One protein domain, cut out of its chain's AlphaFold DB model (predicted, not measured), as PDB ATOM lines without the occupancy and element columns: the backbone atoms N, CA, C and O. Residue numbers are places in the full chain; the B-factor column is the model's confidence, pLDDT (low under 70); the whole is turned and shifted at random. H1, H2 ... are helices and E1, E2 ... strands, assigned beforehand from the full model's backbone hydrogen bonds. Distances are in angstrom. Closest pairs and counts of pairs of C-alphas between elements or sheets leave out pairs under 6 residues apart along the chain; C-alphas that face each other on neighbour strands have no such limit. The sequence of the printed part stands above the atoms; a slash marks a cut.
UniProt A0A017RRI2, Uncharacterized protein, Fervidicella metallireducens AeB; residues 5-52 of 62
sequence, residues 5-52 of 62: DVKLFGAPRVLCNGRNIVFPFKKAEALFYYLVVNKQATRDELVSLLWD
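AT A GLANCE: This is residues 5 to 52 of the 62 residues of an uncharacterized protein of Fervidicella metallireducens AeB (UniProt A0A017RRI2). A small three-strand sheet at one end, helix H1 in the middle and the shorter helix H2 at the other end make an elongated row. The printed part has 48 residues, in order E1, E2, E3, H1, H2, class mixed. The sheet, ordered E1, E2, E3, is a meander, each strand the antiparallel neighbour of the one before. The whole is only just compact, close to loose, with radius of gyration of the C-alphas 11.5 A and spans 33 by 21 by 19 A.

IN THESE COORDINATES: E1, residues 5 to 7, spans 6.6 A from C-alpha 5 at (157.643, 156.573, 180.966). E2, 13 to 16, spans 10.3 A; E3, 19 to 21, 6.4 A. H1, 26 to 38, spans 18.2 A; H2, 43 to 51, 11.3 A, ending at (157.539, 131.753, 190.342).

HOW THE PARTS SIT: Hairpin E1 and E2 has N 7 and O 13 at 2.9 A; hairpin E2 and E3, N 21 and O 14 at 2.8 A. H1 only grazes the sheet, with residues 29 to 36. Its residues 27 to 31 alone touch H2, closest C-alphas Lys 27 and Leu 50, 6.4 A, at a steep tilt of 47 degrees, opposite ways. In both helices every O i to N i+4 pair is within hydrogen-bond range.

THE WHOLE: The farthest C-alphas, Asn 17 and Asp 52, are 34.1 A apart. The printed part has no cut, its four links are tight, and pLDDT is under 70 at residue 52.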
ATOM      1  N   ASP A   5     157.631 157.048 182.346       93.62
ATOM      2  CA  ASP A   5     157.643 156.573 180.966       93.62
ATOM      3  C   ASP A   5     158.114 155.119 180.933       93.62
ATOM      4  O   ASP A   5     159.185 154.771 181.437       93.62
ATOM      5  N   VAL A   6     157.305 154.252 180.326       94.25
ATOM      6  CA  VAL A   6     157.588 152.817 180.242       94.25
ATOM      7  C   VAL A   6     157.741 152.421 178.784       94.25
ATOM      8  O   VAL A   6     156.798 152.498 177.999       94.25
ATOM      9  N   LYS A   7     158.938 151.961 178.418       93.50
ATOM     10  CA  LYS A   7     159.216 151.396 177.101       93.50
ATOM     11  C   LYS A   7     159.097 149.881 177.181       93.50
ATOM     12  O   LYS A   7     159.885 149.250 177.875       93.50
ATOM     13  N   LEU A   8     158.130 149.320 176.457       90.88
ATOM     14  CA  LEU A   8     157.878 147.874 176.410       90.88
ATOM     15  C   LEU A   8     158.420 147.212 175.136       90.88
ATOM     16  O   LEU A   8     158.826 146.057 175.165       90.88
ATOM     17  N   PHE A   9     158.453 147.938 174.016       89.06
ATOM     18  CA  PHE A   9     158.911 147.397 172.737       89.06
ATOM     19  C   PHE A   9     160.431 147.537 172.574       89.06
ATOM     20  O   PHE A   9     160.989 148.636 172.684       89.06
ATOM     21  N   GLY A  10     161.097 146.421 172.264       89.06
ATOM     22  CA  GLY A  10     162.555 146.330 172.172       89.06
ATOM     23  C   GLY A  10     163.186 146.031 173.531       89.06
ATOM     24  O   GLY A  10     162.700 145.170 174.254       89.06
ATOM     25  N   ALA A  11     164.270 146.729 173.881       86.88
ATOM     26  CA  ALA A  11     164.863 146.623 175.214       86.88
ATOM     27  C   ALA A  11     163.979 147.369 176.233       86.88
ATOM     28  O   ALA A  11     163.889 148.603 176.136       86.88
ATOM     29  N   PRO A  12     163.331 146.660 177.175       89.12
ATOM     30  CA  PRO A  12     162.389 147.279 178.087       89.12
ATOM     31  C   PRO A  12     163.116 148.191 179.080       89.12
ATOM     32  O   PRO A  12     164.232 147.892 179.510       89.12
ATOM     33  N   ARG A  13     162.534 149.365 179.360       93.00
ATOM     34  CA  ARG A  13     163.111 150.388 180.253       93.00
ATOM     35  C   ARG A  13     162.023 151.195 180.941       93.00
ATOM     36  O   ARG A  13     160.976 151.455 180.352       93.00
ATOM     37  N   VAL A  14     162.299 151.624 182.168       94.62
ATOM     38  CA  VAL A  14     161.437 152.530 182.935       94.62
ATOM     39  C   VAL A  14     162.199 153.815 183.206       94.62
ATOM     40  O   VAL A  14     163.347 153.767 183.643       94.62
ATOM     41  N   LEU A  15     161.572 154.958 182.943       94.56
ATOM     42  CA  LEU A  15     162.117 156.273 183.242       94.56
ATOM     43  C   LEU A  15     161.190 157.002 184.209       94.56
ATOM     44  O   LEU A  15     159.981 157.026 184.013       94.56
ATOM     45  N   CYS A  16     161.769 157.616 185.233       94.25
ATOM     46  CA  CYS A  16     161.086 158.548 186.119       94.25
ATOM     47  C   CYS A  16     161.675 159.937 185.889       94.25
ATOM     48  O   CYS A  16     162.870 160.144 186.117       94.25
ATOM     49  N   ASN A  17     160.865 160.870 185.382       93.88
ATOM     50  CA  ASN A  17     161.300 162.223 185.021       93.88
ATOM     51  C   ASN A  17     162.570 162.222 184.141       93.88
ATOM     52  O   ASN A  17     163.531 162.950 184.396       93.88
ATOM     53  N   GLY A  18     162.616 161.328 183.146       92.12
ATOM     54  CA  GLY A  18     163.759 161.166 182.241       92.12
ATOM     55  C   GLY A  18     164.970 160.415 182.814       92.12
ATOM     56  O   GLY A  18     165.957 160.232 182.102       92.12
ATOM     57  N   ARG A  19     164.929 159.941 184.067       93.94
ATOM     58  CA  ARG A  19     165.998 159.122 184.668       93.94
ATOM     59  C   ARG A  19     165.643 157.644 184.622       93.94
ATOM     60  O   ARG A  19     164.574 157.265 185.090       93.94
ATOM     61  N   ASN A  20     166.550 156.809 184.117       92.75
ATOM     62  CA  ASN A  20     166.352 155.359 184.115       92.75
ATOM     63  C   ASN A  20     166.217 154.826 185.549       92.75
ATOM     64  O   ASN A  20     167.083 155.060 186.392       92.75
ATOM     65  N   ILE A  21     165.151 154.068 185.786       93.38
ATOM     66  CA  ILE A  21     164.932 153.277 186.992       93.38
ATOM     67  C   ILE A  21     165.460 151.872 186.712       93.38
ATOM     68  O   ILE A  21     165.063 151.235 185.738       93.38
ATOM     69  N   VAL A  22     166.352 151.392 187.576       91.31
ATOM     70  CA  VAL A  22     166.820 150.006 187.559       91.31
ATOM     71  C   VAL A  22     166.154 149.282 188.715       91.31
ATOM     72  O   VAL A  22     166.260 149.710 189.866       91.31
ATOM     73  N   PHE A  23     165.458 148.194 188.411       89.69
ATOM     74  CA  PHE A  23     164.864 147.365 189.446       89.69
ATOM     75  C   PHE A  23     165.947 146.525 190.132       89.69
ATOM     76  O   PHE A  23     166.817 145.975 189.456       89.69
ATOM     77  N   PRO A  24     165.883 146.367 191.464       88.50
ATOM     78  CA  PRO A  24     166.854 145.558 192.199       88.50
ATOM     79  C   PRO A  24     166.746 144.060 191.870       88.50
ATOM     80  O   PRO A  24     167.714 143.323 192.034       88.50
ATOM     81  N   PHE A  25     165.585 143.605 191.384       87.88
ATOM     82  CA  PHE A  25     165.327 142.209 191.036       87.88
ATOM     83  C   PHE A  25     164.598 142.108 189.698       87.88
ATOM     84  O   PHE A  25     163.603 142.798 189.478       87.88
ATOM     85  N   LYS A  26     165.011 141.155 188.855       85.94
ATOM     86  CA  LYS A  26     164.346 140.883 187.569       85.94
ATOM     87  C   LYS A  26     162.870 140.501 187.725       85.94
ATOM     88  O   LYS A  26     162.050 140.869 186.896       85.94
ATOM     89  N   LYS A  27     162.507 139.804 188.811       88.00
ATOM     90  CA  LYS A  27     161.102 139.458 189.094       88.00
ATOM     91  C   LYS A  27     160.253 140.687 189.429       88.00
ATOM     92  O   LYS A  27     159.105 140.755 189.012       88.00
ATOM     93  N   ALA A  28     160.824 141.671 190.126       90.25
ATOM     94  CA  ALA A  28     160.134 142.930 190.411       90.25
ATOM     95  C   ALA A  28     159.918 143.753 189.132       90.25
ATOM     96  O   ALA A  28     158.858 144.344 188.949       90.25
ATOM     97  N   GLU A  29     160.899 143.743 188.228       90.62
ATOM     98  CA  GLU A  29     160.787 144.361 186.906       90.62
ATOM     99  C   GLU A  29     159.698 143.699 186.047       90.62
ATOM    100  O   GLU A  29     158.832 144.383 185.504       90.62
ATOM    101  N   ALA A  30     159.686 142.365 185.980       90.56
ATOM    102  CA  ALA A  30     158.665 141.612 185.254       90.56
ATOM    103  C   ALA A  30     157.255 141.845 185.825       90.56
ATOM    104  O   ALA A  30     156.324 142.106 185.064       90.56
ATOM    105  N   LEU A  31     157.113 141.835 187.157       91.94
ATOM    106  CA  LEU A  31     155.870 142.192 187.845       91.94
ATOM    107  C   LEU A  31     155.391 143.591 187.446       91.94
ATOM    108  O   LEU A  31     154.222 143.782 187.110       91.94
ATOM    109  N   PHE A  32     156.295 144.572 187.466       92.56
ATOM    110  CA  PHE A  32     155.971 145.943 187.098       92.56
ATOM    111  C   PHE A  32     155.472 146.030 185.651       92.56
ATOM    112  O   PHE A  32     154.409 146.601 185.409       92.56
ATOM    113  N   TYR A  33     156.178 145.424 184.693       92.88
ATOM    114  CA  TYR A  33     155.743 145.424 183.294       92.88
ATOM    115  C   TYR A  33     154.403 144.725 183.092       92.88
ATOM    116  O   TYR A  33     153.561 145.238 182.353       92.88
ATOM    117  N   TYR A  34     154.173 143.611 183.788       92.88
ATOM    118  CA  TYR A  34     152.896 142.914 183.739       92.88
ATOM    119  C   TYR A  34     151.744 143.822 184.167       92.88
ATOM    120  O   TYR A  34     150.736 143.922 183.467       92.88
ATOM    121  N   LEU A  35     151.910 144.539 185.279       92.56
ATOM    122  CA  LEU A  35     150.897 145.453 185.802       92.56
ATOM    123  C   LEU A  35     150.708 146.695 184.924       92.56
ATOM    124  O   LEU A  35     149.588 147.184 184.789       92.56
ATOM    125  N   VAL A  36     151.763 147.199 184.278       92.62
ATOM    126  CA  VAL A  36     151.646 148.325 183.334       92.62
ATOM    127  C   VAL A  36     150.713 147.978 182.171       92.62
ATOM    128  O   VAL A  36     149.912 148.829 181.758       92.62
ATOM    129  N   VAL A  37     150.794 146.739 181.675       91.19
ATOM    130  CA  VAL A  37     149.983 146.234 180.559       91.19
ATOM    131  C   VAL A  37     148.589 145.813 181.027       91.19
ATOM    132  O   VAL A  37     147.600 146.329 180.514       91.19
ATOM    133  N   ASN A  38     148.505 144.931 182.026       91.75
ATOM    134  CA  ASN A  38     147.252 144.297 182.449       91.75
ATOM    135  C   ASN A  38     146.424 145.144 183.425       91.75
ATOM    136  O   ASN A  38     145.241 144.877 183.611       91.75
ATOM    137  N   LYS A  39     147.013 146.187 184.029       89.25
ATOM    138  CA  LYS A  39     146.432 147.090 185.049       89.25
ATOM    139  C   LYS A  39     146.089 146.431 186.383       89.25
ATOM    140  O   LYS A  39     146.276 147.055 187.423       89.25
ATOM    141  N   GLN A  40     145.583 145.206 186.358       89.19
ATOM    142  CA  GLN A  40     145.193 144.415 187.514       89.19
ATOM    143  C   GLN A  40     145.576 142.957 187.266       89.19
ATOM    144  O   GLN A  40     145.586 142.500 186.127       89.19
ATOM    145  N   ALA A  41     145.912 142.251 188.337       89.94
ATOM    146  CA  ALA A  41     146.259 140.839 188.313       89.94
ATOM    147  C   ALA A  41     145.953 140.244 189.686       89.94
ATOM    148  O   ALA A  41     146.032 140.949 190.702       89.94
ATOM    149  N   THR A  42     145.615 138.959 189.736       91.19
ATOM    150  CA  THR A  42     145.466 138.275 191.025       91.19
ATOM    151  C   THR A  42     146.832 137.867 191.575       91.19
ATOM    152  O   THR A  42     147.800 137.702 190.834       91.19
ATOM    153  N   ARG A  43     146.938 137.710 192.898       87.75
ATOM    154  CA  ARG A  43     148.199 137.275 193.514       87.75
ATOM    155  C   ARG A  43     148.612 135.893 193.005       87.75
ATOM    156  O   ARG A  43     149.779 135.714 192.690       87.75
ATOM    157  N   ASP A  44     147.677 134.952 192.925       88.38
ATOM    158  CA  ASP A  44     147.948 133.580 192.485       88.38
ATOM    159  C   ASP A  44     148.441 133.530 191.030       88.38
ATOM    160  O   ASP A  44     149.428 132.860 190.740       88.38
ATOM    161  N   GLU A  45     147.848 134.327 190.140       88.19
ATOM    162  CA  GLU A  45     148.308 134.501 188.756       88.19
ATOM    163  C   GLU A  45     149.732 135.068 188.678       88.19
ATOM    164  O   GLU A  45     150.566 134.549 187.941       88.19
ATOM    165  N   LEU A  46     150.043 136.104 189.464       89.19
ATOM    166  CA  LEU A  46     151.388 136.687 189.503       89.19
ATOM    167  C   LEU A  46     152.424 135.716 190.075       89.19
ATOM    168  O   LEU A  46     153.569 135.706 189.623       89.19
ATOM    169  N   VAL A  47     152.037 134.922 191.074       87.88
ATOM    170  CA  VAL A  47     152.899 133.894 191.666       87.88
ATOM    171  C   VAL A  47     153.181 132.795 190.646       87.88
ATOM    172  O   VAL A  47     154.349 132.499 190.434       87.88
ATOM    173  N   SER A  48     152.164 132.270 189.961       86.56
ATOM    174  CA  SER A  48     152.350 131.288 188.883       86.56
ATOM    175  C   SER A  48     153.211 131.865 187.750       86.56
ATOM    176  O   SER A  48     154.238 131.303 187.404       86.56
ATOM    177  N   LEU A  49     152.928 133.072 187.255       86.75
ATOM    178  CA  LEU A  49     153.692 133.664 186.149       86.75
ATOM    179  C   LEU A  49     155.183 133.903 186.462       86.75
ATOM    180  O   LEU A  49     156.035 133.777 185.584       86.75
ATOM    181  N   LEU A  50     155.504 134.337 187.685       86.50
ATOM    182  CA  LEU A  50     156.852 134.791 188.055       86.50
ATOM    183  C   LEU A  50     157.649 133.752 188.862       86.50
ATOM    184  O   LEU A  50     158.875 133.883 188.999       86.50
ATOM    185  N   TRP A  51     156.973 132.768 189.453       78.88
ATOM    186  CA  TRP A  51     157.539 131.753 190.342       78.88
ATOM    187  C   TRP A  51     157.045 130.331 190.072       78.88
ATOM    188  O   TRP A  51     157.499 129.462 190.814       78.88
ATOM    189  N   ASP A  52     156.235 130.051 189.041       69.44
ATOM    190  CA  ASP A  52     156.184 128.661 188.581       69.44
ATOM    191  C   ASP A  52     157.596 128.258 188.176       69.44
ATOM    192  O   ASP A  52     158.275 128.928 187.384       69.44
TER     193      ASP A  52